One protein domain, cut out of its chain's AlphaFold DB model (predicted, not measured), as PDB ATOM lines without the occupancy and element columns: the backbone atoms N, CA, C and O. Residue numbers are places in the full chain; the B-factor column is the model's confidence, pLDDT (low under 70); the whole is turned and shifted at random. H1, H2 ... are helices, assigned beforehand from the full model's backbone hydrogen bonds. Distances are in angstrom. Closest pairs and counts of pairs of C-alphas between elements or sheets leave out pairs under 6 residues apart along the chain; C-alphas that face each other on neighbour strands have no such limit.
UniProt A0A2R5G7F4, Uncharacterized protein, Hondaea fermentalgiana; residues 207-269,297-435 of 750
ATOM      1  N   VAL A 207     -24.279 -59.944  29.741       66.31
ATOM      2  CA  VAL A 207     -24.575 -59.279  31.024       66.31
ATOM      3  C   VAL A 207     -23.297 -58.990  31.818       66.31
ATOM      4  O   VAL A 207     -23.166 -57.913  32.399       66.31
ATOM      5  N   GLU A 208     -22.329 -59.907  31.822       73.75
ATOM      6  CA  GLU A 208     -21.051 -59.723  32.514       73.75
ATOM      7  C   GLU A 208     -20.191 -58.632  31.855       73.75
ATOM      8  O   GLU A 208     -19.637 -57.783  32.557       73.75
ATOM      9  N   ASN A 209     -20.165 -58.561  30.519       73.44
ATOM     10  CA  ASN A 209     -19.533 -57.459  29.789       73.44
ATOM     11  C   ASN A 209     -20.223 -56.109  30.054       73.44
ATOM     12  O   ASN A 209     -19.530 -55.130  30.324       73.44
ATOM     13  N   LEU A 210     -21.560 -56.043  30.063       65.56
ATOM     14  CA  LEU A 210     -22.299 -54.820  30.418       65.56
ATOM     15  C   LEU A 210     -21.984 -54.356  31.851       65.56
ATOM     16  O   LEU A 210     -21.733 -53.173  32.081       65.56
ATOM     17  N   LEU A 211     -21.924 -55.283  32.814       71.50
ATOM     18  CA  LEU A 211     -21.521 -54.984  34.193       71.50
ATOM     19  C   LEU A 211     -20.056 -54.535  34.296       71.50
ATOM     20  O   LEU A 211     -19.740 -53.690  35.134       71.50
ATOM     21  N   LYS A 212     -19.163 -55.070  33.457       75.44
ATOM     22  CA  LYS A 212     -17.750 -54.672  33.394       75.44
ATOM     23  C   LYS A 212     -17.588 -53.259  32.831       75.44
ATOM     24  O   LYS A 212     -16.928 -52.445  33.471       75.44
ATOM     25  N   VAL A 213     -18.257 -52.939  31.720       69.56
ATOM     26  CA  VAL A 213     -18.286 -51.584  31.135       69.56
ATOM     27  C   VAL A 213     -18.854 -50.572  32.136       69.56
ATOM     28  O   VAL A 213     -18.247 -49.528  32.357       69.56
ATOM     29  N   ALA A 214     -19.952 -50.904  32.826       63.72
ATOM     30  CA  ALA A 214     -20.540 -50.031  33.843       63.72
ATOM     31  C   ALA A 214     -19.597 -49.750  35.032       63.72
ATOM     32  O   ALA A 214     -19.598 -48.640  35.558       63.72
ATOM     33  N   ARG A 215     -18.770 -50.722  35.449       73.38
ATOM     34  CA  ARG A 215     -17.735 -50.513  36.485       73.38
ATOM     35  C   ARG A 215     -16.569 -49.664  35.977       73.38
ATOM     36  O   ARG A 215     -16.109 -48.787  36.695       73.38
ATOM     37  N   GLN A 216     -16.115 -49.900  34.746       74.56
ATOM     38  CA  GLN A 216     -15.020 -49.130  34.147       74.56
ATOM     39  C   GLN A 216     -15.405 -47.659  33.928       74.56
ATOM     40  O   GLN A 216     -14.573 -46.783  34.147       74.56
ATOM     41  N   GLY A 217     -16.663 -47.377  33.568       72.38
ATOM     42  CA  GLY A 217     -17.188 -46.010  33.504       72.38
ATOM     43  C   GLY A 217     -17.222 -45.312  34.868       72.38
ATOM     44  O   GLY A 217     -16.811 -44.160  34.968       72.38
ATOM     45  N   ASP A 218     -17.643 -46.016  35.923       72.06
ATOM     46  CA  ASP A 218     -17.680 -45.497  37.300       72.06
ATOM     47  C   ASP A 218     -16.271 -45.175  37.849       72.06
ATOM     48  O   ASP A 218     -16.042 -44.093  38.392       72.06
ATOM     49  N   GLU A 219     -15.292 -46.064  37.649       75.50
ATOM     50  CA  GLU A 219     -13.897 -45.804  38.044       75.50
ATOM     51  C   GLU A 219     -13.258 -44.665  37.231       75.50
ATOM     52  O   GLU A 219     -12.610 -43.792  37.811       75.50
ATOM     53  N   ALA A 220     -13.471 -44.621  35.910       71.50
ATOM     54  CA  ALA A 220     -12.963 -43.540  35.064       71.50
ATOM     55  C   ALA A 220     -13.558 -42.175  35.454       71.50
ATOM     56  O   ALA A 220     -12.821 -41.195  35.575       71.50
ATOM     57  N   TRP A 221     -14.869 -42.124  35.718       71.25
ATOM     58  CA  TRP A 221     -15.553 -40.913  36.167       71.25
ATOM     59  C   TRP A 221     -14.988 -40.397  37.495       71.25
ATOM     60  O   TRP A 221     -14.630 -39.225  37.597       71.25
ATOM     61  N   LYS A 222     -14.812 -41.280  38.488       76.19
ATOM     62  CA  LYS A 222     -14.227 -40.927  39.794       76.19
ATOM     63  C   LYS A 222     -12.814 -40.362  39.669       76.19
ATOM     64  O   LYS A 222     -12.532 -39.314  40.242       76.19
ATOM     65  N   VAL A 223     -11.951 -40.984  38.861       76.44
ATOM     66  CA  VAL A 223     -10.588 -40.479  38.611       76.44
ATOM     67  C   VAL A 223     -10.603 -39.079  37.981       76.44
ATOM     68  O   VAL A 223      -9.755 -38.250  38.324       76.44
ATOM     69  N   HIS A 224     -11.560 -38.786  37.095       69.44
ATOM     70  CA  HIS A 224     -11.664 -37.476  36.441       69.44
ATOM     71  C   HIS A 224     -12.242 -36.397  37.372       69.44
ATOM     72  O   HIS A 224     -11.713 -35.286  37.422       69.44
ATOM     73  N   VAL A 225     -13.242 -36.735  38.196       72.25
ATOM     74  CA  VAL A 225     -13.767 -35.855  39.258       72.25
ATOM     75  C   VAL A 225     -12.688 -35.539  40.299       72.25
ATOM     76  O   VAL A 225     -12.459 -34.368  40.595       72.25
ATOM     77  N   ASP A 226     -11.947 -36.541  40.783       75.75
ATOM     78  CA  ASP A 226     -10.839 -36.341  41.728       75.75
ATOM     79  C   ASP A 226      -9.712 -35.473  41.143       75.75
ATOM     80  O   ASP A 226      -8.984 -34.806  41.883       75.75
ATOM     81  N   LYS A 227      -9.511 -35.507  39.820       76.06
ATOM     82  CA  LYS A 227      -8.539 -34.658  39.116       76.06
ATOM     83  C   LYS A 227      -9.030 -33.210  39.029       76.06
ATOM     84  O   LYS A 227      -8.247 -32.293  39.273       76.06
ATOM     85  N   LEU A 228     -10.313 -33.003  38.729       69.81
ATOM     86  CA  LEU A 228     -10.919 -31.673  38.659       69.81
ATOM     87  C   LEU A 228     -10.995 -31.005  40.039       69.81
ATOM     88  O   LEU A 228     -10.635 -29.837  40.160       69.81
ATOM     89  N   LEU A 229     -11.361 -31.750  41.087       75.31
ATOM     90  CA  LEU A 229     -11.332 -31.261  42.470       75.31
ATOM     91  C   LEU A 229      -9.926 -30.784  42.865       75.31
ATOM     92  O   LEU A 229      -9.780 -29.654  43.324       75.31
ATOM     93  N   ARG A 230      -8.880 -31.575  42.586       79.00
ATOM     94  CA  ARG A 230      -7.483 -31.172  42.838       79.00
ATOM     95  C   ARG A 230      -7.063 -29.917  42.064       79.00
ATOM     96  O   ARG A 230      -6.342 -29.089  42.610       79.00
ATOM     97  N   SER A 231      -7.540 -29.731  40.832       74.00
ATOM     98  CA  SER A 231      -7.284 -28.512  40.045       74.00
ATOM     99  C   SER A 231      -7.999 -27.272  40.615       74.00
ATOM    100  O   SER A 231      -7.429 -26.178  40.642       74.00
ATOM    101  N   VAL A 232      -9.212 -27.434  41.157       70.56
ATOM    102  CA  VAL A 232      -9.935 -26.371  41.882       70.56
ATOM    103  C   VAL A 232      -9.252 -26.037  43.219       70.56
ATOM    104  O   VAL A 232      -9.123 -24.863  43.570       70.56
ATOM    105  N   GLU A 233      -8.745 -27.035  43.945       78.69
ATOM    106  CA  GLU A 233      -7.941 -26.827  45.158       78.69
ATOM    107  C   GLU A 233      -6.625 -26.090  44.857       78.69
ATOM    108  O   GLU A 233      -6.264 -25.156  45.575       78.69
ATOM    109  N   GLU A 234      -5.918 -26.463  43.786       79.62
ATOM    110  CA  GLU A 234      -4.646 -25.846  43.393       79.62
ATOM    111  C   GLU A 234      -4.820 -24.397  42.908       79.62
ATOM    112  O   GLU A 234      -4.106 -23.509  43.380       79.62
ATOM    113  N   THR A 235      -5.821 -24.112  42.066       71.94
ATOM    114  CA  THR A 235      -6.168 -22.727  41.677       71.94
ATOM    115  C   THR A 235      -6.541 -21.874  42.889       71.94
ATOM    116  O   THR A 235      -6.005 -20.775  43.057       71.94
ATOM    117  N   THR A 236      -7.381 -22.393  43.791       73.19
ATOM    118  CA  THR A 236      -7.762 -21.703  45.037       73.19
ATOM    119  C   THR A 236      -6.540 -21.394  45.908       73.19
ATOM    120  O   THR A 236      -6.394 -20.272  46.402       73.19
ATOM    121  N   ARG A 237      -5.619 -22.354  46.052       79.94
ATOM    122  CA  ARG A 237      -4.374 -22.205  46.820       79.94
ATOM    123  C   ARG A 237      -3.433 -21.170  46.200       79.94
ATOM    124  O   ARG A 237      -2.882 -20.342  46.922       79.94
ATOM    125  N   ASN A 238      -3.284 -21.177  44.877       77.31
ATOM    126  CA  ASN A 238      -2.454 -20.217  44.148       77.31
ATOM    127  C   ASN A 238      -3.008 -18.784  44.253       77.31
ATOM    128  O   ASN A 238      -2.239 -17.836  44.442       77.31
ATOM    129  N   LEU A 239      -4.336 -18.616  44.219       71.19
ATOM    130  CA  LEU A 239      -4.991 -17.332  44.489       71.19
ATOM    131  C   LEU A 239      -4.775 -16.872  45.940       71.19
ATOM    132  O   LEU A 239      -4.414 -15.714  46.152       71.19
ATOM    133  N   GLN A 240      -4.911 -17.763  46.928       77.69
ATOM    134  CA  GLN A 240      -4.655 -17.430  48.334       77.69
ATOM    135  C   GLN A 240      -3.205 -16.973  48.564       77.69
ATOM    136  O   GLN A 240      -2.990 -15.898  49.120       77.69
ATOM    137  N   VAL A 241      -2.211 -17.717  48.066       82.69
ATOM    138  CA  VAL A 241      -0.786 -17.340  48.174       82.69
ATOM    139  C   VAL A 241      -0.514 -15.978  47.519       82.69
ATOM    140  O   VAL A 241       0.290 -15.192  48.022       82.69
ATOM    141  N   ARG A 242      -1.205 -15.650  46.421       75.12
ATOM    142  CA  ARG A 242      -1.103 -14.341  45.757       75.12
ATOM    143  C   ARG A 242      -1.720 -13.207  46.588       75.12
ATOM    144  O   ARG A 242      -1.157 -12.115  46.604       75.12
ATOM    145  N   VAL A 243      -2.820 -13.456  47.304       73.19
ATOM    146  CA  VAL A 243      -3.395 -12.501  48.274       73.19
ATOM    147  C   VAL A 243      -2.442 -12.295  49.456       73.19
ATOM    148  O   VAL A 243      -2.111 -11.153  49.766       73.19
ATOM    149  N   GLU A 244      -1.907 -13.368  50.042       79.31
ATOM    150  CA  GLU A 244      -0.932 -13.298  51.143       79.31
ATOM    151  C   GLU A 244       0.336 -12.518  50.742       79.31
ATOM    152  O   GLU A 244       0.824 -11.681  51.503       79.31
ATOM    153  N   GLN A 245       0.849 -12.708  49.519       79.25
ATOM    154  CA  GLN A 245       1.975 -11.922  48.991       79.25
ATOM    155  C   GLN A 245       1.643 -10.429  48.835       79.25
ATOM    156  O   GLN A 245       2.485  -9.582  49.152       79.25
ATOM    157  N   LEU A 246       0.434 -10.084  48.373       73.50
ATOM    158  CA  LEU A 246      -0.014  -8.692  48.269       73.50
ATOM    159  C   LEU A 246      -0.157  -8.047  49.653       73.50
ATOM    160  O   LEU A 246       0.345  -6.940  49.857       73.50
ATOM    161  N   GLU A 247      -0.742  -8.747  50.623       75.88
ATOM    162  CA  GLU A 247      -0.897  -8.273  52.003       75.88
ATOM    163  C   GLU A 247       0.461  -8.099  52.707       75.88
ATOM    164  O   GLU A 247       0.706  -7.056  53.318       75.88
ATOM    165  N   LEU A 248       1.405  -9.031  52.522       81.88
ATOM    166  CA  LEU A 248       2.794  -8.879  52.975       81.88
ATOM    167  C   LEU A 248       3.499  -7.682  52.314       81.88
ATOM    168  O   LEU A 248       4.292  -6.998  52.967       81.88
ATOM    169  N   SER A 249       3.221  -7.400  51.037       76.81
ATOM    170  CA  SER A 249       3.780  -6.231  50.346       76.81
ATOM    171  C   SER A 249       3.213  -4.919  50.901       76.81
ATOM    172  O   SER A 249       3.984  -4.013  51.225       76.81
ATOM    173  N   SER A 250       1.898  -4.852  51.131       77.31
ATOM    174  CA  SER A 250       1.222  -3.706  51.750       77.31
ATOM    175  C   SER A 250       1.726  -3.464  53.180       77.31
ATOM    176  O   SER A 250       2.064  -2.335  53.545       77.31
ATOM    177  N   GLY A 251       1.920  -4.533  53.961       80.12
ATOM    178  CA  GLY A 251       2.544  -4.479  55.284       80.12
ATOM    179  C   GLY A 251       3.959  -3.885  55.264       80.12
ATOM    180  O   GLY A 251       4.282  -3.042  56.099       80.12
ATOM    181  N   ARG A 252       4.792  -4.238  54.273       79.50
ATOM    182  CA  ARG A 252       6.130  -3.636  54.095       79.50
ATOM    183  C   ARG A 252       6.065  -2.154  53.723       79.50
ATOM    184  O   ARG A 252       6.858  -1.375  54.250       79.50
ATOM    185  N   TYR A 253       5.122  -1.738  52.874       72.44
ATOM    186  CA  TYR A 253       4.899  -0.313  52.588       72.44
ATOM    187  C   TYR A 253       4.440   0.452  53.838       72.44
ATOM    188  O   TYR A 253       4.969   1.529  54.112       72.44
ATOM    189  N   LYS A 254       3.544  -0.128  54.646       79.00
ATOM    190  CA  LYS A 254       3.110   0.447  55.928       79.00
ATOM    191  C   LYS A 254       4.266   0.596  56.927       79.00
ATOM    192  O   LYS A 254       4.394   1.653  57.531       79.00
ATOM    193  N   LEU A 255       5.143  -0.400  57.060       78.56
ATOM    194  CA  LEU A 255       6.314  -0.296  57.942       78.56
ATOM    195  C   LEU A 255       7.330   0.748  57.448       78.56
ATOM    196  O   LEU A 255       7.885   1.491  58.254       78.56
ATOM    197  N   ARG A 256       7.548   0.856  56.129       76.88
ATOM    198  CA  ARG A 256       8.428   1.884  55.543       76.88
ATOM    199  C   ARG A 256       7.874   3.299  55.743       76.88
ATOM    200  O   ARG A 256       8.640   4.209  56.037       76.88
ATOM    201  N   SER A 257       6.558   3.464  55.633       73.38
ATOM    202  CA  SER A 257       5.836   4.691  55.987       73.38
ATOM    203  C   SER A 257       6.053   5.085  57.451       73.38
ATOM    204  O   SER A 257       6.500   6.190  57.748       73.38
ATOM    205  N   GLU A 258       5.829   4.147  58.375       78.94
ATOM    206  CA  GLU A 258       5.986   4.361  59.819       78.94
ATOM    207  C   GLU A 258       7.452   4.568  60.246       78.94
ATOM    208  O   GLU A 258       7.708   5.094  61.329       78.94
ATOM    209  N   ALA A 259       8.425   4.169  59.420       75.81
ATOM    210  CA  ALA A 259       9.833   4.526  59.584       75.81
ATOM    211  C   ALA A 259      10.105   5.967  59.117       75.81
ATOM    212  O   ALA A 259      10.603   6.769  59.904       75.81
ATOM    213  N   LEU A 260       9.688   6.331  57.896       74.12
ATOM    214  CA  LEU A 260       9.830   7.692  57.359       74.12
ATOM    215  C   LEU A 260       9.146   8.741  58.252       74.12
ATOM    216  O   LEU A 260       9.707   9.805  58.490       74.12
ATOM    217  N   GLY A 261       7.972   8.431  58.812       79.88
ATOM    218  CA  GLY A 261       7.286   9.296  59.777       79.88
ATOM    219  C   GLY A 261       8.057   9.506  61.090       79.88
ATOM    220  O   GLY A 261       7.960  10.576  61.687       79.88
ATOM    221  N   ARG A 262       8.863   8.526  61.525       79.56
ATOM    222  CA  ARG A 262       9.723   8.646  62.717       79.56
ATOM    223  C   ARG A 262      11.011   9.419  62.433       79.56
ATOM    224  O   ARG A 262      11.382  10.266  63.238       79.56
ATOM    225  N   GLU A 263      11.649   9.193  61.285       73.38
ATOM    226  CA  GLU A 263      12.788  10.006  60.822       73.38
ATOM    227  C   GLU A 263      12.401  11.494  60.699       73.38
ATOM    228  O   GLU A 263      13.158  12.385  61.086       73.38
ATOM    229  N   LEU A 264      11.182  11.757  60.221       72.25
ATOM    230  CA  LEU A 264      10.596  13.082  60.025       72.25
ATOM    231  C   LEU A 264      10.372  13.855  61.339       72.25
ATOM    232  O   LEU A 264      10.674  15.049  61.394       72.25
ATOM    233  N   GLU A 265       9.882  13.203  62.397       78.38
ATOM    234  CA  GLU A 265       9.769  13.831  63.725       78.38
ATOM    235  C   GLU A 265      11.147  13.978  64.403       78.38
ATOM    236  O   GLU A 265      11.434  15.031  64.969       78.38
ATOM    237  N   ALA A 266      12.064  13.015  64.250       77.19
ATOM    238  CA  ALA A 266      13.425  13.128  64.793       77.19
ATOM    239  C   ALA A 266      14.213  14.323  64.204       77.19
ATOM    240  O   ALA A 266      14.954  15.007  64.915       77.19
ATOM    241  N   LEU A 267      14.028  14.636  62.914       70.06
ATOM    242  CA  LEU A 267      14.604  15.835  62.281       70.06
ATOM    243  C   LEU A 267      14.050  17.147  62.869       70.06
ATOM    244  O   LEU A 267      14.788  18.122  63.022       70.06
ATOM    245  N   LYS A 268      12.769  17.160  63.241       75.56
ATOM    246  CA  LYS A 268      12.037  18.297  63.827       75.56
ATOM    247  C   LYS A 268      12.406  18.526  65.304       75.56
ATOM    248  O   LYS A 268      12.526  19.671  65.746       75.56
ATOM    249  N   GLU A 269      12.693  17.463  66.052       78.62
ATOM    250  CA  GLU A 269      13.335  17.553  67.373       78.62
ATOM    251  C   GLU A 269      14.784  18.072  67.257       78.62
ATOM    252  O   GLU A 269      15.206  18.952  68.011       78.62
ATOM    253  N   MET A 297      13.324  27.507  53.861       75.81
ATOM    254  CA  MET A 297      13.708  26.098  54.027       75.81
ATOM    255  C   MET A 297      12.611  25.307  54.744       75.81
ATOM    256  O   MET A 297      12.142  24.316  54.194       75.81
ATOM    257  N   ASN A 298      12.097  25.801  55.875       82.25
ATOM    258  CA  ASN A 298      10.999  25.162  56.607       82.25
ATOM    259  C   ASN A 298       9.738  24.998  55.728       82.25
ATOM    260  O   ASN A 298       9.094  23.952  55.748       82.25
ATOM    261  N   LYS A 299       9.396  25.991  54.891       78.50
ATOM    262  CA  LYS A 299       8.266  25.895  53.939       78.50
ATOM    263  C   LYS A 299       8.518  24.930  52.777       78.50
ATOM    264  O   LYS A 299       7.554  24.371  52.254       78.50
ATOM    265  N   VAL A 300       9.764  24.746  52.342       74.44
ATOM    266  CA  VAL A 300      10.134  23.734  51.335       74.44
ATOM    267  C   VAL A 300      10.095  22.338  51.952       74.44
ATOM    268  O   VAL A 300       9.532  21.431  51.345       74.44
ATOM    269  N   GLU A 301      10.605  22.181  53.173       82.62
ATOM    270  CA  GLU A 301      10.580  20.934  53.933       82.62
ATOM    271  C   GLU A 301       9.141  20.464  54.202       82.62
ATOM    272  O   GLU A 301       8.783  19.351  53.822       82.62
ATOM    273  N   GLU A 302       8.271  21.318  54.751       84.81
ATOM    274  CA  GLU A 302       6.858  20.972  54.985       84.81
ATOM    275  C   GLU A 302       6.101  20.655  53.684       84.81
ATOM    276  O   GLU A 302       5.274  19.741  53.645       84.81
ATOM    277  N   ARG A 303       6.427  21.329  52.569       78.12
ATOM    278  CA  ARG A 303       5.890  20.968  51.244       78.12
ATOM    279  C   ARG A 303       6.385  19.604  50.764       78.12
ATOM    280  O   ARG A 303       5.592  18.853  50.200       78.12
ATOM    281  N   LEU A 304       7.655  19.267  50.988       80.38
ATOM    282  CA  LEU A 304       8.221  17.966  50.625       80.38
ATOM    283  C   LEU A 304       7.572  16.836  51.440       80.38
ATOM    284  O   LEU A 304       7.172  15.823  50.867       80.38
ATOM    285  N   LYS A 305       7.388  17.041  52.751       81.88
ATOM    286  CA  LYS A 305       6.672  16.120  53.650       81.88
ATOM    287  C   LYS A 305       5.226  15.905  53.200       81.88
ATOM    288  O   LYS A 305       4.798  14.764  53.045       81.88
ATOM    289  N   ALA A 306       4.494  16.983  52.911       83.00
ATOM    290  CA  ALA A 306       3.119  16.903  52.417       83.00
ATOM    291  C   ALA A 306       3.013  16.154  51.072       83.00
ATOM    292  O   ALA A 306       2.092  15.359  50.887       83.00
ATOM    293  N   LEU A 307       3.966  16.358  50.153       79.19
ATOM    294  CA  LEU A 307       4.029  15.633  48.878       79.19
ATOM    295  C   LEU A 307       4.342  14.141  49.065       79.19
ATOM    296  O   LEU A 307       3.688  13.314  48.431       79.19
ATOM    297  N   LEU A 308       5.276  13.787  49.955       82.75
ATOM    298  CA  LEU A 308       5.582  12.393  50.300       82.75
ATOM    299  C   LEU A 308       4.361  11.676  50.888       82.75
ATOM    300  O   LEU A 308       3.989  10.609  50.400       82.75
ATOM    301  N   ILE A 309       3.687  12.289  51.866       84.56
ATOM    302  CA  ILE A 309       2.464  11.744  52.477       84.56
ATOM    303  C   ILE A 309       1.352  11.593  51.426       84.56
ATOM    304  O   ILE A 309       0.689  10.559  51.371       84.56
ATOM    305  N   ALA A 310       1.164  12.579  50.541       82.44
ATOM    306  CA  ALA A 310       0.169  12.504  49.470       82.44
ATOM    307  C   ALA A 310       0.479  11.399  48.440       82.44
ATOM    308  O   ALA A 310      -0.433  10.689  48.008       82.44
ATOM    309  N   GLN A 311       1.750  11.219  48.065       83.31
ATOM    310  CA  GLN A 311       2.185  10.149  47.165       83.31
ATOM    311  C   GLN A 311       2.002   8.768  47.805       83.31
ATOM    312  O   GLN A 311       1.534   7.841  47.145       83.31
ATOM    313  N   GLU A 312       2.321   8.628  49.089       83.62
ATOM    314  CA  GLU A 312       2.164   7.372  49.817       83.62
ATOM    315  C   GLU A 312       0.684   7.002  50.009       83.62
ATOM    316  O   GLU A 312       0.289   5.873  49.720       83.62
ATOM    317  N   LEU A 313      -0.168   7.963  50.387       84.00
ATOM    318  CA  LEU A 313      -1.621   7.774  50.458       84.00
ATOM    319  C   LEU A 313      -2.236   7.438  49.091       84.00
ATOM    320  O   LEU A 313      -3.202   6.676  49.037       84.00
ATOM    321  N   LYS A 314      -1.685   7.965  47.986       85.88
ATOM    322  CA  LYS A 314      -2.079   7.543  46.634       85.88
ATOM    323  C   LYS A 314      -1.720   6.073  46.407       85.88
ATOM    324  O   LYS A 314      -2.604   5.304  46.047       85.88
ATOM    325  N   LEU A 315      -0.465   5.689  46.653       81.69
ATOM    326  CA  LEU A 315       0.015   4.318  46.447       81.69
ATOM    327  C   LEU A 315      -0.753   3.299  47.297       81.69
ATOM    328  O   LEU A 315      -1.120   2.253  46.775       81.69
ATOM    329  N   ARG A 316      -1.069   3.612  48.565       81.94
ATOM    330  CA  ARG A 316      -1.921   2.754  49.408       81.94
ATOM    331  C   ARG A 316      -3.281   2.500  48.765       81.94
ATOM    332  O   ARG A 316      -3.616   1.347  48.543       81.94
ATOM    333  N   ARG A 317      -4.003   3.554  48.363       85.62
ATOM    334  CA  ARG A 317      -5.301   3.417  47.671       85.62
ATOM    335  C   ARG A 317      -5.188   2.609  46.376       85.62
ATOM    336  O   ARG A 317      -6.099   1.860  46.047       85.62
ATOM    337  N   GLU A 318      -4.086   2.760  45.644       81.88
ATOM    338  CA  GLU A 318      -3.806   2.022  44.404       81.88
ATOM    339  C   GLU A 318      -3.591   0.516  44.683       81.88
ATOM    340  O   GLU A 318      -4.106  -0.314  43.937       81.88
ATOM    341  N   PHE A 319      -2.936   0.152  45.796       79.62
ATOM    342  CA  PHE A 319      -2.831  -1.234  46.280       79.62
ATOM    343  C   PHE A 319      -4.142  -1.779  46.865       79.62
ATOM    344  O   PHE A 319      -4.508  -2.913  46.564       79.62
ATOM    345  N   ASP A 320      -4.866  -0.995  47.667       81.44
ATOM    346  CA  ASP A 320      -6.137  -1.404  48.275       81.44
ATOM    347  C   ASP A 320      -7.174  -1.742  47.187       81.44
ATOM    348  O   ASP A 320      -7.835  -2.779  47.258       81.44
ATOM    349  N   LEU A 321      -7.242  -0.931  46.120       86.00
ATOM    350  CA  LEU A 321      -8.075  -1.196  44.942       86.00
ATOM    351  C   LEU A 321      -7.656  -2.470  44.191       86.00
ATOM    352  O   LEU A 321      -8.525  -3.230  43.771       86.00
ATOM    353  N   GLN A 322      -6.353  -2.744  44.048       80.50
ATOM    354  CA  GLN A 322      -5.866  -3.991  43.434       80.50
ATOM    355  C   GLN A 322      -6.221  -5.223  44.281       80.50
ATOM    356  O   GLN A 322      -6.633  -6.246  43.738       80.50
ATOM    357  N   ILE A 323      -6.111  -5.131  45.610       80.00
ATOM    358  CA  ILE A 323      -6.517  -6.201  46.532       80.00
ATOM    359  C   ILE A 323      -8.034  -6.430  46.447       80.00
ATOM    360  O   ILE A 323      -8.485  -7.577  46.416       80.00
ATOM    361  N   GLU A 324      -8.834  -5.366  46.355       85.12
ATOM    362  CA  GLU A 324     -10.285  -5.473  46.184       85.12
ATOM    363  C   GLU A 324     -10.674  -6.065  44.816       85.12
ATOM    364  O   GLU A 324     -11.588  -6.888  44.744       85.12
ATOM    365  N   GLU A 325      -9.968  -5.717  43.734       82.75
ATOM    366  CA  GLU A 325     -10.168  -6.290  42.394       82.75
ATOM    367  C   GLU A 325      -9.805  -7.786  42.344       82.75
ATOM    368  O   GLU A 325     -10.576  -8.586  41.804       82.75
ATOM    369  N   VAL A 326      -8.697  -8.194  42.976       79.06
ATOM    370  CA  VAL A 326      -8.318  -9.613  43.114       79.06
ATOM    371  C   VAL A 326      -9.374 -10.381  43.914       79.06
ATOM    372  O   VAL A 326      -9.859 -11.407  43.443       79.06
ATOM    373  N   ARG A 327      -9.814  -9.860  45.069       83.38
ATOM    374  CA  ARG A 327     -10.870 -10.489  45.887       83.38
ATOM    375  C   ARG A 327     -12.210 -10.577  45.142       83.38
ATOM    376  O   ARG A 327     -12.886 -11.600  45.220       83.38
ATOM    377  N   LYS A 328     -12.587  -9.553  44.363       86.12
ATOM    378  CA  LYS A 328     -13.778  -9.572  43.486       86.12
ATOM    379  C   LYS A 328     -13.666 -10.593  42.351       86.12
ATOM    380  O   LYS A 328     -14.682 -11.159  41.951       86.12
ATOM    381  N   THR A 329     -12.463 -10.829  41.838       81.56
ATOM    382  CA  THR A 329     -12.199 -11.829  40.792       81.56
ATOM    383  C   THR A 329     -12.296 -13.242  41.372       81.56
ATOM    384  O   THR A 329     -13.142 -14.011  40.923       81.56
ATOM    385  N   GLN A 330     -11.599 -13.513  42.480       81.88
ATOM    386  CA  GLN A 330     -11.682 -14.770  43.237       81.88
ATOM    387  C   GLN A 330     -13.125 -15.109  43.672       81.88
ATOM    388  O   GLN A 330     -13.545 -16.266  43.620       81.88
ATOM    389  N   ALA A 331     -13.924 -14.110  44.064       82.12
ATOM    390  CA  ALA A 331     -15.338 -14.302  44.399       82.12
ATOM    391  C   ALA A 331     -16.197 -14.721  43.188       82.12
ATOM    392  O   ALA A 331     -17.096 -15.546  43.325       82.12
ATOM    393  N   ARG A 332     -15.925 -14.191  41.988       83.75
ATOM    394  CA  ARG A 332     -16.616 -14.602  40.749       83.75
ATOM    395  C   ARG A 332     -16.182 -15.994  40.294       83.75
ATOM    396  O   ARG A 332     -17.023 -16.789  39.886       83.75
ATOM    397  N   GLU A 333     -14.889 -16.287  40.384       79.81
ATOM    398  CA  GLU A 333     -14.309 -17.576  39.999       79.81
ATOM    399  C   GLU A 333     -14.819 -18.704  40.897       79.81
ATOM    400  O   GLU A 333     -15.322 -19.695  40.378       79.81
ATOM    401  N   SER A 334     -14.817 -18.519  42.219       80.44
ATOM    402  CA  SER A 334     -15.358 -19.509  43.165       80.44
ATOM    403  C   SER A 334     -16.863 -19.756  42.999       80.44
ATOM    404  O   SER A 334     -17.302 -20.899  43.108       80.44
ATOM    405  N   VAL A 335     -17.664 -18.737  42.655       84.50
ATOM    406  CA  VAL A 335     -19.080 -18.934  42.279       84.50
ATOM    407  C   VAL A 335     -19.198 -19.742  40.980       84.50
ATOM    408  O   VAL A 335     -19.979 -20.690  40.938       84.50
ATOM    409  N   SER A 336     -18.400 -19.425  39.954       82.12
ATOM    410  CA  SER A 336     -18.402 -20.129  38.661       82.12
ATOM    411  C   SER A 336     -17.946 -21.590  38.778       82.12
ATOM    412  O   SER A 336     -18.544 -22.474  38.162       82.12
ATOM    413  N   GLN A 337     -16.905 -21.854  39.573       81.19
ATOM    414  CA  GLN A 337     -16.421 -23.198  39.891       81.19
ATOM    415  C   GLN A 337     -17.474 -23.972  40.688       81.19
ATOM    416  O   GLN A 337     -17.765 -25.120  40.355       81.19
ATOM    417  N   LYS A 338     -18.109 -23.341  41.687       85.44
ATOM    418  CA  LYS A 338     -19.166 -23.990  42.465       85.44
ATOM    419  C   LYS A 338     -20.355 -24.391  41.590       85.44
ATOM    420  O   LYS A 338     -20.777 -25.537  41.677       85.44
ATOM    421  N   SER A 339     -20.864 -23.509  40.724       86.00
ATOM    422  CA  SER A 339     -21.988 -23.864  39.840       86.00
ATOM    423  C   SER A 339     -21.668 -25.046  38.922       86.00
ATOM    424  O   SER A 339     -22.532 -25.888  38.696       86.00
ATOM    425  N   PHE A 340     -20.418 -25.156  38.456       82.50
ATOM    426  CA  PHE A 340     -19.967 -26.308  37.678       82.50
ATOM    427  C   PHE A 340     -19.915 -27.597  38.519       82.50
ATOM    428  O   PHE A 340     -20.390 -28.642  38.076       82.50
ATOM    429  N   VAL A 341     -19.394 -27.536  39.751       82.00
ATOM    430  CA  VAL A 341     -19.362 -28.685  40.676       82.00
ATOM    431  C   VAL A 341     -20.775 -29.129  41.072       82.00
ATOM    432  O   VAL A 341     -21.047 -30.331  41.085       82.00
ATOM    433  N   ASP A 342     -21.692 -28.194  41.330       84.38
ATOM    434  CA  ASP A 342     -23.100 -28.481  41.625       84.38
ATOM    435  C   ASP A 342     -23.789 -29.162  40.414       84.38
ATOM    436  O   ASP A 342     -24.521 -30.143  40.581       84.38
ATOM    437  N   GLU A 343     -23.508 -28.720  39.179       84.31
ATOM    438  CA  GLU A 343     -24.022 -29.342  37.947       84.31
ATOM    439  C   GLU A 343     -23.431 -30.741  37.694       84.31
ATOM    440  O   GLU A 343     -24.178 -31.690  37.433       84.31
ATOM    441  N   ALA A 344     -22.110 -30.908  37.816       79.62
ATOM    442  CA  ALA A 344     -21.437 -32.200  37.670       79.62
ATOM    443  C   ALA A 344     -21.911 -33.212  38.729       79.62
ATOM    444  O   ALA A 344     -22.150 -34.383  38.418       79.62
ATOM    445  N   THR A 345     -22.142 -32.754  39.962       83.19
ATOM    446  CA  THR A 345     -22.735 -33.552  41.048       83.19
ATOM    447  C   THR A 345     -24.175 -33.950  40.714       83.19
ATOM    448  O   THR A 345     -24.548 -35.112  40.868       83.19
ATOM    449  N   SER A 346     -24.987 -33.024  40.192       86.31
ATOM    450  CA  SER A 346     -26.358 -33.307  39.743       86.31
ATOM    451  C   SER A 346     -26.399 -34.378  38.646       86.31
ATOM    452  O   SER A 346     -27.142 -35.354  38.765       86.31
ATOM    453  N   LYS A 347     -25.544 -34.264  37.619       82.38
ATOM    454  CA  LYS A 347     -25.431 -35.260  36.536       82.38
ATOM    455  C   LYS A 347     -24.889 -36.609  37.036       82.38
ATOM    456  O   LYS A 347     -25.397 -37.646  36.620       82.38
ATOM    457  N   THR A 348     -23.953 -36.618  37.991       81.06
ATOM    458  CA  THR A 348     -23.475 -37.853  38.652       81.06
ATOM    459  C   THR A 348     -24.614 -38.571  39.381       81.06
ATOM    460  O   THR A 348     -24.837 -39.757  39.161       81.06
ATOM    461  N   ASN A 349     -25.412 -37.845  40.171       84.31
ATOM    462  CA  ASN A 349     -26.571 -38.410  40.872       84.31
ATOM    463  C   ASN A 349     -27.645 -38.952  39.905       84.31
ATOM    464  O   ASN A 349     -28.335 -39.925  40.221       84.31
ATOM    465  N   GLN A 350     -27.798 -38.349  38.720       83.69
ATOM    466  CA  GLN A 350     -28.662 -38.883  37.660       83.69
ATOM    467  C   GLN A 350     -28.094 -40.180  37.068       83.69
ATOM    468  O   GLN A 350     -28.838 -41.150  36.927       83.69
ATOM    469  N   LEU A 351     -26.785 -40.238  36.805       81.88
ATOM    470  CA  LEU A 351     -26.108 -41.443  36.323       81.88
ATOM    471  C   LEU A 351     -26.218 -42.602  37.326       81.88
ATOM    472  O   LEU A 351     -26.594 -43.704  36.934       81.88
ATOM    473  N   ASP A 352     -25.988 -42.360  38.618       82.56
ATOM    474  CA  ASP A 352     -26.164 -43.371  39.672       82.56
ATOM    475  C   ASP A 352     -27.609 -43.889  39.745       82.56
ATOM    476  O   ASP A 352     -27.850 -45.084  39.962       82.56
ATOM    477  N   LYS A 353     -28.596 -43.019  39.499       87.31
ATOM    478  CA  LYS A 353     -30.010 -43.408  39.401       87.31
ATOM    479  C   LYS A 353     -30.283 -44.267  38.156       87.31
ATOM    480  O   LYS A 353     -30.985 -45.276  38.262       87.31
ATOM    481  N   SER A 354     -29.696 -43.939  37.005       81.88
ATOM    482  CA  SER A 354     -29.770 -44.764  35.788       81.88
ATOM    483  C   SER A 354     -29.098 -46.129  35.985       81.88
ATOM    484  O   SER A 354     -29.695 -47.165  35.692       81.88
ATOM    485  N   VAL A 355     -27.901 -46.165  36.576       82.06
ATOM    486  CA  VAL A 355     -27.126 -47.388  36.843       82.06
ATOM    487  C   VAL A 355     -27.798 -48.285  37.890       82.06
ATOM    488  O   VAL A 355     -27.800 -49.507  37.739       82.06
ATOM    489  N   SER A 356     -28.390 -47.724  38.948       84.69
ATOM    490  CA  SER A 356     -29.154 -48.504  39.939       84.69
ATOM    491  C   SER A 356     -30.472 -49.048  39.374       84.69
ATOM    492  O   SER A 356     -30.822 -50.200  39.648       84.69
ATOM    493  N   THR A 357     -31.147 -48.291  38.501       85.38
ATOM    494  CA  THR A 357     -32.295 -48.787  37.723       85.38
ATOM    495  C   THR A 357     -31.870 -49.953  36.824       85.38
ATOM    496  O   THR A 357     -32.466 -51.028  36.893       85.38
ATOM    497  N   LEU A 358     -30.770 -49.806  36.070       82.06
ATOM    498  CA  LEU A 358     -30.226 -50.854  35.198       82.06
ATOM    499  C   LEU A 358     -29.878 -52.133  35.981       82.06
ATOM    500  O   LEU A 358     -30.303 -53.222  35.602       82.06
ATOM    501  N   LYS A 359     -29.164 -52.013  37.114       83.88
ATOM    502  CA  LYS A 359     -28.832 -53.139  38.016       83.88
ATOM    503  C   LYS A 359     -30.087 -53.874  38.509       83.88
ATOM    504  O   LYS A 359     -30.078 -55.103  38.620       83.88
ATOM    505  N   THR A 360     -31.168 -53.139  38.775       89.69
ATOM    506  CA  THR A 360     -32.457 -53.712  39.194       89.69
ATOM    507  C   THR A 360     -33.088 -54.513  38.056       89.69
ATOM    508  O   THR A 360     -33.372 -55.696  38.236       89.69
ATOM    509  N   SER A 361     -33.193 -53.939  36.854       86.12
ATOM    510  CA  SER A 361     -33.757 -54.634  35.689       86.12
ATOM    511  C   SER A 361     -32.915 -55.834  35.224       86.12
ATOM    512  O   SER A 361     -33.487 -56.866  34.876       86.12
ATOM    513  N   VAL A 362     -31.574 -55.778  35.302       84.25
ATOM    514  CA  VAL A 362     -30.707 -56.958  35.078       84.25
ATOM    515  C   VAL A 362     -31.056 -58.069  36.074       84.25
ATOM    516  O   VAL A 362     -31.205 -59.225  35.684       84.25
ATOM    517  N   SER A 363     -31.245 -57.723  37.351       86.81
ATOM    518  CA  SER A 363     -31.592 -58.689  38.402       86.81
ATOM    519  C   SER A 363     -32.977 -59.319  38.189       86.81
ATOM    520  O   SER A 363     -33.181 -60.494  38.498       86.81
ATOM    521  N   GLU A 364     -33.941 -58.570  37.650       89.81
ATOM    522  CA  GLU A 364     -35.276 -59.070  37.293       89.81
ATOM    523  C   GLU A 364     -35.252 -59.983  36.063       89.81
ATOM    524  O   GLU A 364     -35.882 -61.046  36.077       89.81
ATOM    525  N   ILE A 365     -34.479 -59.623  35.033       85.56
ATOM    526  CA  ILE A 365     -34.230 -60.472  33.861       85.56
ATOM    527  C   ILE A 365     -33.544 -61.770  34.298       85.56
ATOM    528  O   ILE A 365     -34.025 -62.845  33.950       85.56
ATOM    529  N   GLN A 366     -32.504 -61.708  35.137       86.25
ATOM    530  CA  GLN A 366     -31.799 -62.887  35.652       86.25
ATOM    531  C   GLN A 366     -32.733 -63.819  36.445       86.25
ATOM    532  O   GLN A 366     -32.779 -65.018  36.172       86.25
ATOM    533  N   LYS A 367     -33.550 -63.279  37.364       90.12
ATOM    534  CA  LYS A 367     -34.582 -64.048  38.095       90.12
ATOM    535  C   LYS A 367     -35.651 -64.638  37.172       90.12
ATOM    536  O   LYS A 367     -36.276 -65.645  37.505       90.12
ATOM    537  N   SER A 368     -35.919 -64.015  36.030       87.31
ATOM    538  CA  SER A 368     -36.891 -64.511  35.048       87.31
ATOM    539  C   SER A 368     -36.288 -65.611  34.177       87.31
ATOM    540  O   SER A 368     -36.905 -66.662  34.027       87.31
ATOM    541  N   LEU A 369     -35.045 -65.439  33.724       84.44
ATOM    542  CA  LEU A 369     -34.266 -66.448  33.009       84.44
ATOM    543  C   LEU A 369     -34.065 -67.710  33.864       84.44
ATOM    544  O   LEU A 369     -34.271 -68.819  33.382       84.44
ATOM    545  N   GLN A 370     -33.748 -67.547  35.154       88.31
ATOM    546  CA  GLN A 370     -33.583 -68.660  36.094       88.31
ATOM    547  C   GLN A 370     -34.898 -69.417  36.335       88.31
ATOM    548  O   GLN A 370     -34.893 -70.646  36.360       88.31
ATOM    549  N   ARG A 371     -36.038 -68.712  36.448       88.69
ATOM    550  CA  ARG A 371     -37.367 -69.347  36.528       88.69
ATOM    551  C   ARG A 371     -37.688 -70.142  35.263       88.69
ATOM    552  O   ARG A 371     -38.107 -71.290  35.373       88.69
ATOM    553  N   VAL A 372     -37.447 -69.567  34.085       86.88
ATOM    554  CA  VAL A 372     -37.655 -70.232  32.788       86.88
ATOM    555  C   VAL A 372     -36.775 -71.483  32.662       86.88
ATOM    556  O   VAL A 372     -37.295 -72.555  32.366       86.88
ATOM    557  N   ALA A 373     -35.487 -71.396  33.004       83.69
ATOM    558  CA  ALA A 373     -34.585 -72.550  33.023       83.69
ATOM    559  C   ALA A 373     -35.034 -73.643  34.013       83.69
ATOM    560  O   ALA A 373     -34.955 -74.826  33.697       83.69
ATOM    561  N   SER A 374     -35.548 -73.267  35.191       89.19
ATOM    562  CA  SER A 374     -35.971 -74.234  36.218       89.19
ATOM    563  C   SER A 374     -37.237 -75.030  35.874       89.19
ATOM    564  O   SER A 374     -37.476 -76.063  36.493       89.19
ATOM    565  N   LYS A 375     -38.044 -74.575  34.903       88.69
ATOM    566  CA  LYS A 375     -39.268 -75.271  34.468       88.69
ATOM    567  C   LYS A 375     -39.023 -76.393  33.454       88.69
ATOM    568  O   LYS A 375     -39.918 -77.205  33.248       88.69
ATOM    569  N   GLY A 376     -37.873 -76.411  32.774       79.69
ATOM    570  CA  GLY A 376     -37.625 -77.267  31.603       79.69
ATOM    571  C   GLY A 376     -38.383 -76.802  30.352       79.69
ATOM    572  O   GLY A 376     -37.768 -76.497  29.332       79.69
ATOM    573  N   GLU A 377     -39.705 -76.663  30.444       79.81
ATOM    574  CA  GLU A 377     -40.558 -76.153  29.370       79.81
ATOM    575  C   GLU A 377     -40.725 -74.629  29.470       79.81
ATOM    576  O   GLU A 377     -41.313 -74.083  30.408       79.81
ATOM    577  N   SER A 378     -40.178 -73.926  28.479       78.88
ATOM    578  CA  SER A 378     -40.227 -72.466  28.375       78.88
ATOM    579  C   SER A 378     -41.419 -72.039  27.523       78.88
ATOM    580  O   SER A 378     -41.447 -72.333  26.327       78.88
ATOM    581  N   SER A 379     -42.381 -71.296  28.077       85.75
ATOM    582  CA  SER A 379     -43.461 -70.762  27.239       85.75
ATOM    583  C   SER A 379     -42.917 -69.710  26.258       85.75
ATOM    584  O   SER A 379     -42.126 -68.834  26.622       85.75
ATOM    585  N   LEU A 380     -43.342 -69.770  24.989       85.81
ATOM    586  CA  LEU A 380     -42.871 -68.849  23.940       85.81
ATOM    587  C   LEU A 380     -43.149 -67.373  24.297       85.81
ATOM    588  O   LEU A 380     -42.418 -66.473  23.882       85.81
ATOM    589  N   SER A 381     -44.199 -67.122  25.082       88.81
ATOM    590  CA  SER A 381     -44.565 -65.820  25.642       88.81
ATOM    591  C   SER A 381     -43.582 -65.330  26.712       88.81
ATOM    592  O   SER A 381     -43.165 -64.174  26.638       88.81
ATOM    593  N   GLU A 382     -43.145 -66.178  27.653       86.44
ATOM    594  CA  GLU A 382     -42.093 -65.824  28.625       86.44
ATOM    595  C   GLU A 382     -40.779 -65.470  27.912       86.44
ATOM    596  O   GLU A 382     -40.179 -64.435  28.208       86.44
ATOM    597  N   VAL A 383     -40.369 -66.256  26.908       84.88
ATOM    598  CA  VAL A 383     -39.140 -65.996  26.130       84.88
ATOM    599  C   VAL A 383     -39.236 -64.687  25.333       84.88
ATOM    600  O   VAL A 383     -38.293 -63.890  25.335       84.88
ATOM    601  N   LYS A 384     -40.381 -64.412  24.688       88.88
ATOM    602  CA  LYS A 384     -40.632 -63.131  24.000       88.88
ATOM    603  C   LYS A 384     -40.620 -61.945  24.971       88.88
ATOM    604  O   LYS A 384     -40.053 -60.906  24.635       88.88
ATOM    605  N   SER A 385     -41.182 -62.106  26.170       89.69
ATOM    606  CA  SER A 385     -41.179 -61.081  27.221       89.69
ATOM    607  C   SER A 385     -39.759 -60.758  27.698       89.69
ATOM    608  O   SER A 385     -39.355 -59.597  27.679       89.69
ATOM    609  N   ILE A 386     -38.949 -61.779  28.009       85.94
ATOM    610  CA  ILE A 386     -37.542 -61.604  28.410       85.94
ATOM    611  C   ILE A 386     -36.735 -60.919  27.297       85.94
ATOM    612  O   ILE A 386     -35.998 -59.975  27.574       85.94
ATOM    613  N   ARG A 387     -36.911 -61.307  26.024       87.50
ATOM    614  CA  ARG A 387     -36.247 -60.634  24.888       87.50
ATOM    615  C   ARG A 387     -36.663 -59.161  24.749       87.50
ATOM    616  O   ARG A 387     -35.828 -58.332  24.398       87.50
ATOM    617  N   ALA A 388     -37.918 -58.817  25.038       89.81
ATOM    618  CA  ALA A 388     -38.381 -57.427  25.040       89.81
ATOM    619  C   ALA A 388     -37.832 -56.617  26.233       89.81
ATOM    620  O   ALA A 388     -37.538 -55.433  26.081       89.81
ATOM    621  N   GLN A 389     -37.657 -57.245  27.402       86.38
ATOM    622  CA  GLN A 389     -36.993 -56.628  28.558       86.38
ATOM    623  C   GLN A 389     -35.496 -56.396  28.303       86.38
ATOM    624  O   GLN A 389     -34.997 -55.325  28.631       86.38
ATOM    625  N   MET A 390     -34.803 -57.354  27.672       83.19
ATOM    626  CA  MET A 390     -33.390 -57.221  27.289       83.19
ATOM    627  C   MET A 390     -33.170 -56.010  26.373       83.19
ATOM    628  O   MET A 390     -32.342 -55.167  26.697       83.19
ATOM    629  N   ARG A 391     -33.980 -55.851  25.313       86.56
ATOM    630  CA  ARG A 391     -33.899 -54.680  24.415       86.56
ATOM    631  C   ARG A 391     -34.064 -53.353  25.148       86.56
ATOM    632  O   ARG A 391     -33.214 -52.487  25.025       86.56
ATOM    633  N   LYS A 392     -35.081 -53.227  26.011       87.44
ATOM    634  CA  LYS A 392     -35.265 -52.019  26.838       87.44
ATOM    635  C   LYS A 392     -34.067 -51.718  27.748       87.44
ATOM    636  O   LYS A 392     -33.869 -50.568  28.135       87.44
ATOM    637  N   LEU A 393     -33.292 -52.737  28.117       84.25
ATOM    638  CA  LEU A 393     -32.083 -52.597  28.924       84.25
ATOM    639  C   LEU A 393     -30.866 -52.213  28.067       84.25
ATOM    640  O   LEU A 393     -30.061 -51.399  28.507       84.25
ATOM    641  N   GLU A 394     -30.772 -52.721  26.837       85.94
ATOM    642  CA  GLU A 394     -29.811 -52.283  25.812       85.94
ATOM    643  C   GLU A 394     -30.044 -50.800  25.442       85.94
ATOM    644  O   GLU A 394     -29.101 -50.005  25.452       85.94
ATOM    645  N   ASP A 395     -31.303 -50.389  25.243       85.50
ATOM    646  CA  ASP A 395     -31.717 -48.993  25.018       85.50
ATOM    647  C   ASP A 395     -31.345 -48.085  26.214       85.50
ATOM    648  O   ASP A 395     -30.825 -46.979  26.053       85.50
ATOM    649  N   ALA A 396     -31.567 -48.554  27.449       83.12
ATOM    650  CA  ALA A 396     -31.214 -47.810  28.660       83.12
ATOM    651  C   ALA A 396     -29.691 -47.715  28.886       83.12
ATOM    652  O   ALA A 396     -29.194 -46.675  29.330       83.12
ATOM    653  N   ALA A 397     -28.940 -48.775  28.571       80.69
ATOM    654  CA  ALA A 397     -27.485 -48.809  28.685       80.69
ATOM    655  C   ALA A 397     -26.811 -47.905  27.643       80.69
ATOM    656  O   ALA A 397     -25.921 -47.132  27.993       80.69
ATOM    657  N   THR A 398     -27.267 -47.943  26.388       84.31
ATOM    658  CA  THR A 398     -26.772 -47.053  25.323       84.31
ATOM    659  C   THR A 398     -27.083 -45.587  25.623       84.31
ATOM    660  O   THR A 398     -26.178 -44.756  25.540       84.31
ATOM    661  N   LYS A 399     -28.299 -45.265  26.097       84.31
ATOM    662  CA  LYS A 399     -28.625 -43.910  26.577       84.31
ATOM    663  C   LYS A 399     -27.699 -43.467  27.712       84.31
ATOM    664  O   LYS A 399     -27.084 -42.410  27.598       84.31
ATOM    665  N   SER A 400     -27.527 -44.289  28.748       79.75
ATOM    666  CA  SER A 400     -26.629 -43.974  29.873       79.75
ATOM    667  C   SER A 400     -25.178 -43.772  29.410       79.75
ATOM    668  O   SER A 400     -24.499 -42.866  29.881       79.75
ATOM    669  N   SER A 401     -24.708 -44.564  28.439       80.19
ATOM    670  CA  SER A 401     -23.382 -44.388  27.836       80.19
ATOM    671  C   SER A 401     -23.253 -43.046  27.111       80.19
ATOM    672  O   SER A 401     -22.222 -42.393  27.240       80.19
ATOM    673  N   SER A 402     -24.290 -42.600  26.391       84.00
ATOM    674  CA  SER A 402     -24.288 -41.282  25.737       84.00
ATOM    675  C   SER A 402     -24.320 -40.120  26.740       84.00
ATOM    676  O   SER A 402     -23.639 -39.116  26.537       84.00
ATOM    677  N   GLU A 403     -25.028 -40.281  27.865       81.19
ATOM    678  CA  GLU A 403     -25.048 -39.313  28.969       81.19
ATOM    679  C   GLU A 403     -23.659 -39.181  29.619       81.19
ATOM    680  O   GLU A 403     -23.198 -38.062  29.838       81.19
ATOM    681  N   VAL A 404     -22.948 -40.297  29.832       78.44
ATOM    682  CA  VAL A 404     -21.540 -40.301  30.283       78.44
ATOM    683  C   VAL A 404     -20.620 -39.620  29.268       78.44
ATOM    684  O   VAL A 404     -19.772 -38.824  29.659       78.44
ATOM    685  N   SER A 405     -20.777 -39.885  27.967       81.88
ATOM    686  CA  SER A 405     -19.937 -39.264  26.932       81.88
ATOM    687  C   SER A 405     -20.123 -37.743  26.852       81.88
ATOM    688  O   SER A 405     -19.136 -37.014  26.755       81.88
ATOM    689  N   ALA A 406     -21.360 -37.250  26.952       81.25
ATOM    690  CA  ALA A 406     -21.644 -35.814  27.003       81.25
ATOM    691  C   ALA A 406     -21.138 -35.166  28.307       81.25
ATOM    692  O   ALA A 406     -20.640 -34.039  28.299       81.25
ATOM    693  N   LEU A 407     -21.221 -35.886  29.431       78.56
ATOM    694  CA  LEU A 407     -20.680 -35.452  30.720       78.56
ATOM    695  C   LEU A 407     -19.146 -35.333  30.682       78.56
ATOM    696  O   LEU A 407     -18.607 -34.326  31.135       78.56
ATOM    697  N   GLN A 408     -18.458 -36.304  30.075       81.06
ATOM    698  CA  GLN A 408     -17.010 -36.288  29.856       81.06
ATOM    699  C   GLN A 408     -16.582 -35.076  29.014       81.06
ATOM    700  O   GLN A 408     -15.738 -34.297  29.452       81.06
ATOM    701  N   GLN A 409     -17.224 -34.851  27.860       86.12
ATOM    702  CA  GLN A 409     -16.965 -33.680  27.008       86.12
ATOM    703  C   GLN A 409     -17.188 -32.353  27.753       86.12
ATOM    704  O   GLN A 409     -16.404 -31.418  27.604       86.12
ATOM    705  N   SER A 410     -18.222 -32.279  28.598       80.31
ATOM    706  CA  SER A 410     -18.503 -31.106  29.435       80.31
ATOM    707  C   SER A 410     -17.424 -30.845  30.495       80.31
ATOM    708  O   SER A 410     -17.229 -29.689  30.869       80.31
ATOM    709  N   VAL A 411     -16.735 -31.882  30.987       77.81
ATOM    710  CA  VAL A 411     -15.597 -31.741  31.911       77.81
ATOM    711  C   VAL A 411     -14.325 -31.351  31.169       77.81
ATOM    712  O   VAL A 411     -13.614 -30.458  31.623       77.81
ATOM    713  N   ASP A 412     -14.053 -31.971  30.022       80.50
ATOM    714  CA  ASP A 412     -12.847 -31.685  29.242       80.50
ATOM    715  C   ASP A 412     -12.855 -30.245  28.694       80.50
ATOM    716  O   ASP A 412     -11.853 -29.544  28.823       80.50
ATOM    717  N   HIS A 413     -14.008 -29.744  28.228       85.19
ATOM    718  CA  HIS A 413     -14.187 -28.328  27.868       85.19
ATOM    719  C   HIS A 413     -13.944 -27.385  29.059       85.19
ATOM    720  O   HIS A 413     -13.301 -26.350  28.909       85.19
ATOM    721  N   PHE A 414     -14.449 -27.710  30.255       79.12
ATOM    722  CA  PHE A 414     -14.227 -26.872  31.441       79.12
ATOM    723  C   PHE A 414     -12.752 -26.867  31.872       79.12
ATOM    724  O   PHE A 414     -12.237 -25.829  32.282       79.12
ATOM    725  N   ALA A 415     -12.053 -27.998  31.741       78.06
ATOM    726  CA  ALA A 415     -10.621 -28.083  32.006       78.06
ATOM    727  C   ALA A 415      -9.790 -27.262  30.999       78.06
ATOM    728  O   ALA A 415      -8.835 -26.595  31.401       78.06
ATOM    729  N   GLU A 416     -10.166 -27.263  29.716       86.19
ATOM    730  CA  GLU A 416      -9.534 -26.425  28.689       86.19
ATOM    731  C   GLU A 416      -9.814 -24.930  28.919       86.19
ATOM    732  O   GLU A 416      -8.883 -24.123  28.898       86.19
ATOM    733  N   GLU A 417     -11.054 -24.553  29.253       83.62
ATOM    734  CA  GLU A 417     -11.399 -23.167  29.592       83.62
ATOM    735  C   GLU A 417     -10.649 -22.676  30.845       83.62
ATOM    736  O   GLU A 417     -10.159 -21.544  30.870       83.62
ATOM    737  N   LEU A 418     -10.509 -23.519  31.876       79.31
ATOM    738  CA  LEU A 418      -9.734 -23.195  33.075       79.31
ATOM    739  C   LEU A 418      -8.255 -22.953  32.725       79.31
ATOM    740  O   LEU A 418      -7.707 -21.913  33.089       79.31
ATOM    741  N   ALA A 419      -7.635 -23.857  31.960       78.44
ATOM    742  CA  ALA A 419      -6.243 -23.731  31.527       78.44
ATOM    743  C   ALA A 419      -6.011 -22.498  30.630       78.44
ATOM    744  O   ALA A 419      -4.984 -21.824  30.741       78.44
ATOM    745  N   GLN A 420      -6.974 -22.149  29.770       83.56
ATOM    746  CA  GLN A 420      -6.907 -20.935  28.957       83.56
ATOM    747  C   GLN A 420      -7.012 -19.664  29.818       83.56
ATOM    748  O   GLN A 420      -6.240 -18.724  29.616       83.56
ATOM    749  N   ARG A 421      -7.899 -19.644  30.824       78.12
ATOM    750  CA  ARG A 421      -8.006 -18.537  31.792       78.12
ATOM    751  C   ARG A 421      -6.731 -18.382  32.633       78.12
ATOM    752  O   ARG A 421      -6.299 -17.252  32.857       78.12
ATOM    753  N   GLU A 422      -6.090 -19.477  33.050       77.25
ATOM    754  CA  GLU A 422      -4.780 -19.440  33.721       77.25
ATOM    755  C   GLU A 422      -3.690 -18.834  32.822       77.25
ATOM    756  O   GLU A 422      -2.929 -17.966  33.264       77.25
ATOM    757  N   ALA A 423      -3.637 -19.239  31.548       76.00
ATOM    758  CA  ALA A 423      -2.686 -18.705  30.578       76.00
ATOM    759  C   ALA A 423      -2.884 -17.194  30.348       76.00
ATOM    760  O   ALA A 423      -1.915 -16.432  30.407       76.00
ATOM    761  N   ASP A 424      -4.127 -16.736  30.170       77.50
ATOM    762  CA  ASP A 424      -4.453 -15.309  30.046       77.50
ATOM    763  C   ASP A 424      -4.110 -14.525  31.325       77.50
ATOM    764  O   ASP A 424      -3.550 -13.425  31.254       77.50
ATOM    765  N   ALA A 425      -4.364 -15.091  32.510       73.81
ATOM    766  CA  ALA A 425      -3.992 -14.482  33.786       73.81
ATOM    767  C   ALA A 425      -2.465 -14.343  33.943       73.81
ATOM    768  O   ALA A 425      -1.985 -13.314  34.433       73.81
ATOM    769  N   PHE A 426      -1.690 -15.334  33.490       70.81
ATOM    770  CA  PHE A 426      -0.224 -15.295  33.475       70.81
ATOM    771  C   PHE A 426       0.317 -14.254  32.480       70.81
ATOM    772  O   PHE A 426       1.166 -13.434  32.842       70.81
ATOM    773  N   VAL A 427      -0.216 -14.216  31.252       75.50
ATOM    774  CA  VAL A 427       0.152 -13.229  30.220       75.50
ATOM    775  C   VAL A 427      -0.168 -11.799  30.671       75.50
ATOM    776  O   VAL A 427       0.661 -10.899  30.505       75.50
ATOM    777  N   ASN A 428      -1.326 -11.575  31.295       73.25
ATOM    778  CA  ASN A 428      -1.711 -10.266  31.824       73.25
ATOM    779  C   ASN A 428      -0.827  -9.848  33.020       73.25
ATOM    780  O   ASN A 428      -0.392  -8.699  33.097       73.25
ATOM    781  N   SER A 429      -0.480 -10.789  33.907       67.75
ATOM    782  CA  SER A 429       0.439 -10.554  35.033       67.75
ATOM    783  C   SER A 429       1.841 -10.136  34.561       67.75
ATOM    784  O   SER A 429       2.376  -9.118  35.010       67.75
ATOM    785  N   ASN A 430       2.412 -10.842  33.577       66.12
ATOM    786  CA  ASN A 430       3.692 -10.452  32.975       66.12
ATOM    787  C   ASN A 430       3.586  -9.099  32.250       66.12
ATOM    788  O   ASN A 430       4.434  -8.235  32.453       66.12
ATOM    789  N   SER A 431       2.487  -8.839  31.535       66.06
ATOM    790  CA  SER A 431       2.236  -7.537  30.896       66.06
ATOM    791  C   SER A 431       2.181  -6.370  31.900       66.06
ATOM    792  O   SER A 431       2.586  -5.253  31.573       66.06
ATOM    793  N   GLN A 432       1.709  -6.592  33.133       63.22
ATOM    794  CA  GLN A 432       1.794  -5.599  34.213       63.22
ATOM    795  C   GLN A 432       3.222  -5.462  34.775       63.22
ATOM    796  O   GLN A 432       3.653  -4.349  35.090       63.22
ATOM    797  N   ARG A 433       3.987  -6.556  34.860       64.75
ATOM    798  CA  ARG A 433       5.395  -6.558  35.298       64.75
ATOM    799  C   ARG A 433       6.318  -5.813  34.324       64.75
ATOM    800  O   ARG A 433       7.179  -5.039  34.743       64.75
ATOM    801  N   ASP A 434       6.086  -5.966  33.027       61.03
ATOM    802  CA  ASP A 434       6.830  -5.262  31.979       61.03
ATOM    803  C   ASP A 434       6.489  -3.764  31.968       61.03
ATOM    804  O   ASP A 434       7.371  -2.910  31.856       61.03
ATOM    805  N   ARG A 435       5.216  -3.411  32.187       57.81
ATOM    806  CA  ARG A 435       4.781  -2.010  32.341       57.81
ATOM    807  C   ARG A 435       5.339  -1.342  33.599       57.81
ATOM    808  O   ARG A 435       5.697  -0.173  33.546       57.81
TER     809      ARG A 435
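Overview. This is residues 207 to 269 and 297 to 435 of the 750 residues of an uncharacterized protein of Hondaea fermentalgiana (UniProt A0A2R5G7F4). Three very long helices lie lengthwise in a thin rod: H1 runs one way, H2 runs back beside it, and H3 folds back on H2 through a helical hairpin. H2 makes nearly the whole length, and the last residues of H3, 423 to 435, stick out free. The printed part has 202 residues with three named helices, in the order H1, H2, H3, and no named strand; the class is all helix. It is extended, with a radius of gyration of the C-alphas of 32.2 A and spans of 118 by 28 by 19 A.

Arrangement. H1, residues 207 to 269, touches H2, residues 297 to 374, closest at the C-alphas of Leu 246 and Ile 323, 7.2 A apart. They run opposite ways at a shallow tilt of 12 degrees. H3, residues 380 to 435, touches H2 with residues 382 to 407 alone, and H2 meets this touch with residues 344 to 372 alone; the closest C-alphas, of Ile 365 and Ile 386, are 6.5 A apart. This hairpin's helices run opposite ways at a shallow tilt of 12 degrees. H1 and H3 only just touch, with 3 pairs of C-alphas within 8 A, through residues 217 to 228 and 404 to 415 alone; the closest C-alphas, of Leu 228 and Ala 415, are 7.6 A apart. They run the same way at a shallow tilt of 21 degrees. The three form an up and down bundle, each helix running against the one before it. Every O i to N i+4 pair is within hydrogen-bond range in H2 and H3, and 57 of 59 are in H1.

Along the chain. H1 begins at C-alpha 207, (-24.575, -59.279, 31.024), and is 93.1 A long. H2 is 113.4 A long. H3 is 82.5 A long and ends at C-alpha 435, (4.781, -2.010, 32.341).

Size, cuts and confidence. The C-alphas farthest apart, of Met 297 and Glu 377, are 118.4 A apart. Residues 270 to 296 are not printed, and C-alphas 269 and 297 are 15.9 A apart across the cut. The link from H2 to H3 is tight. The mean pLDDT of the printed part is 79.8; 13 residues are under 70, among them 429 to 435.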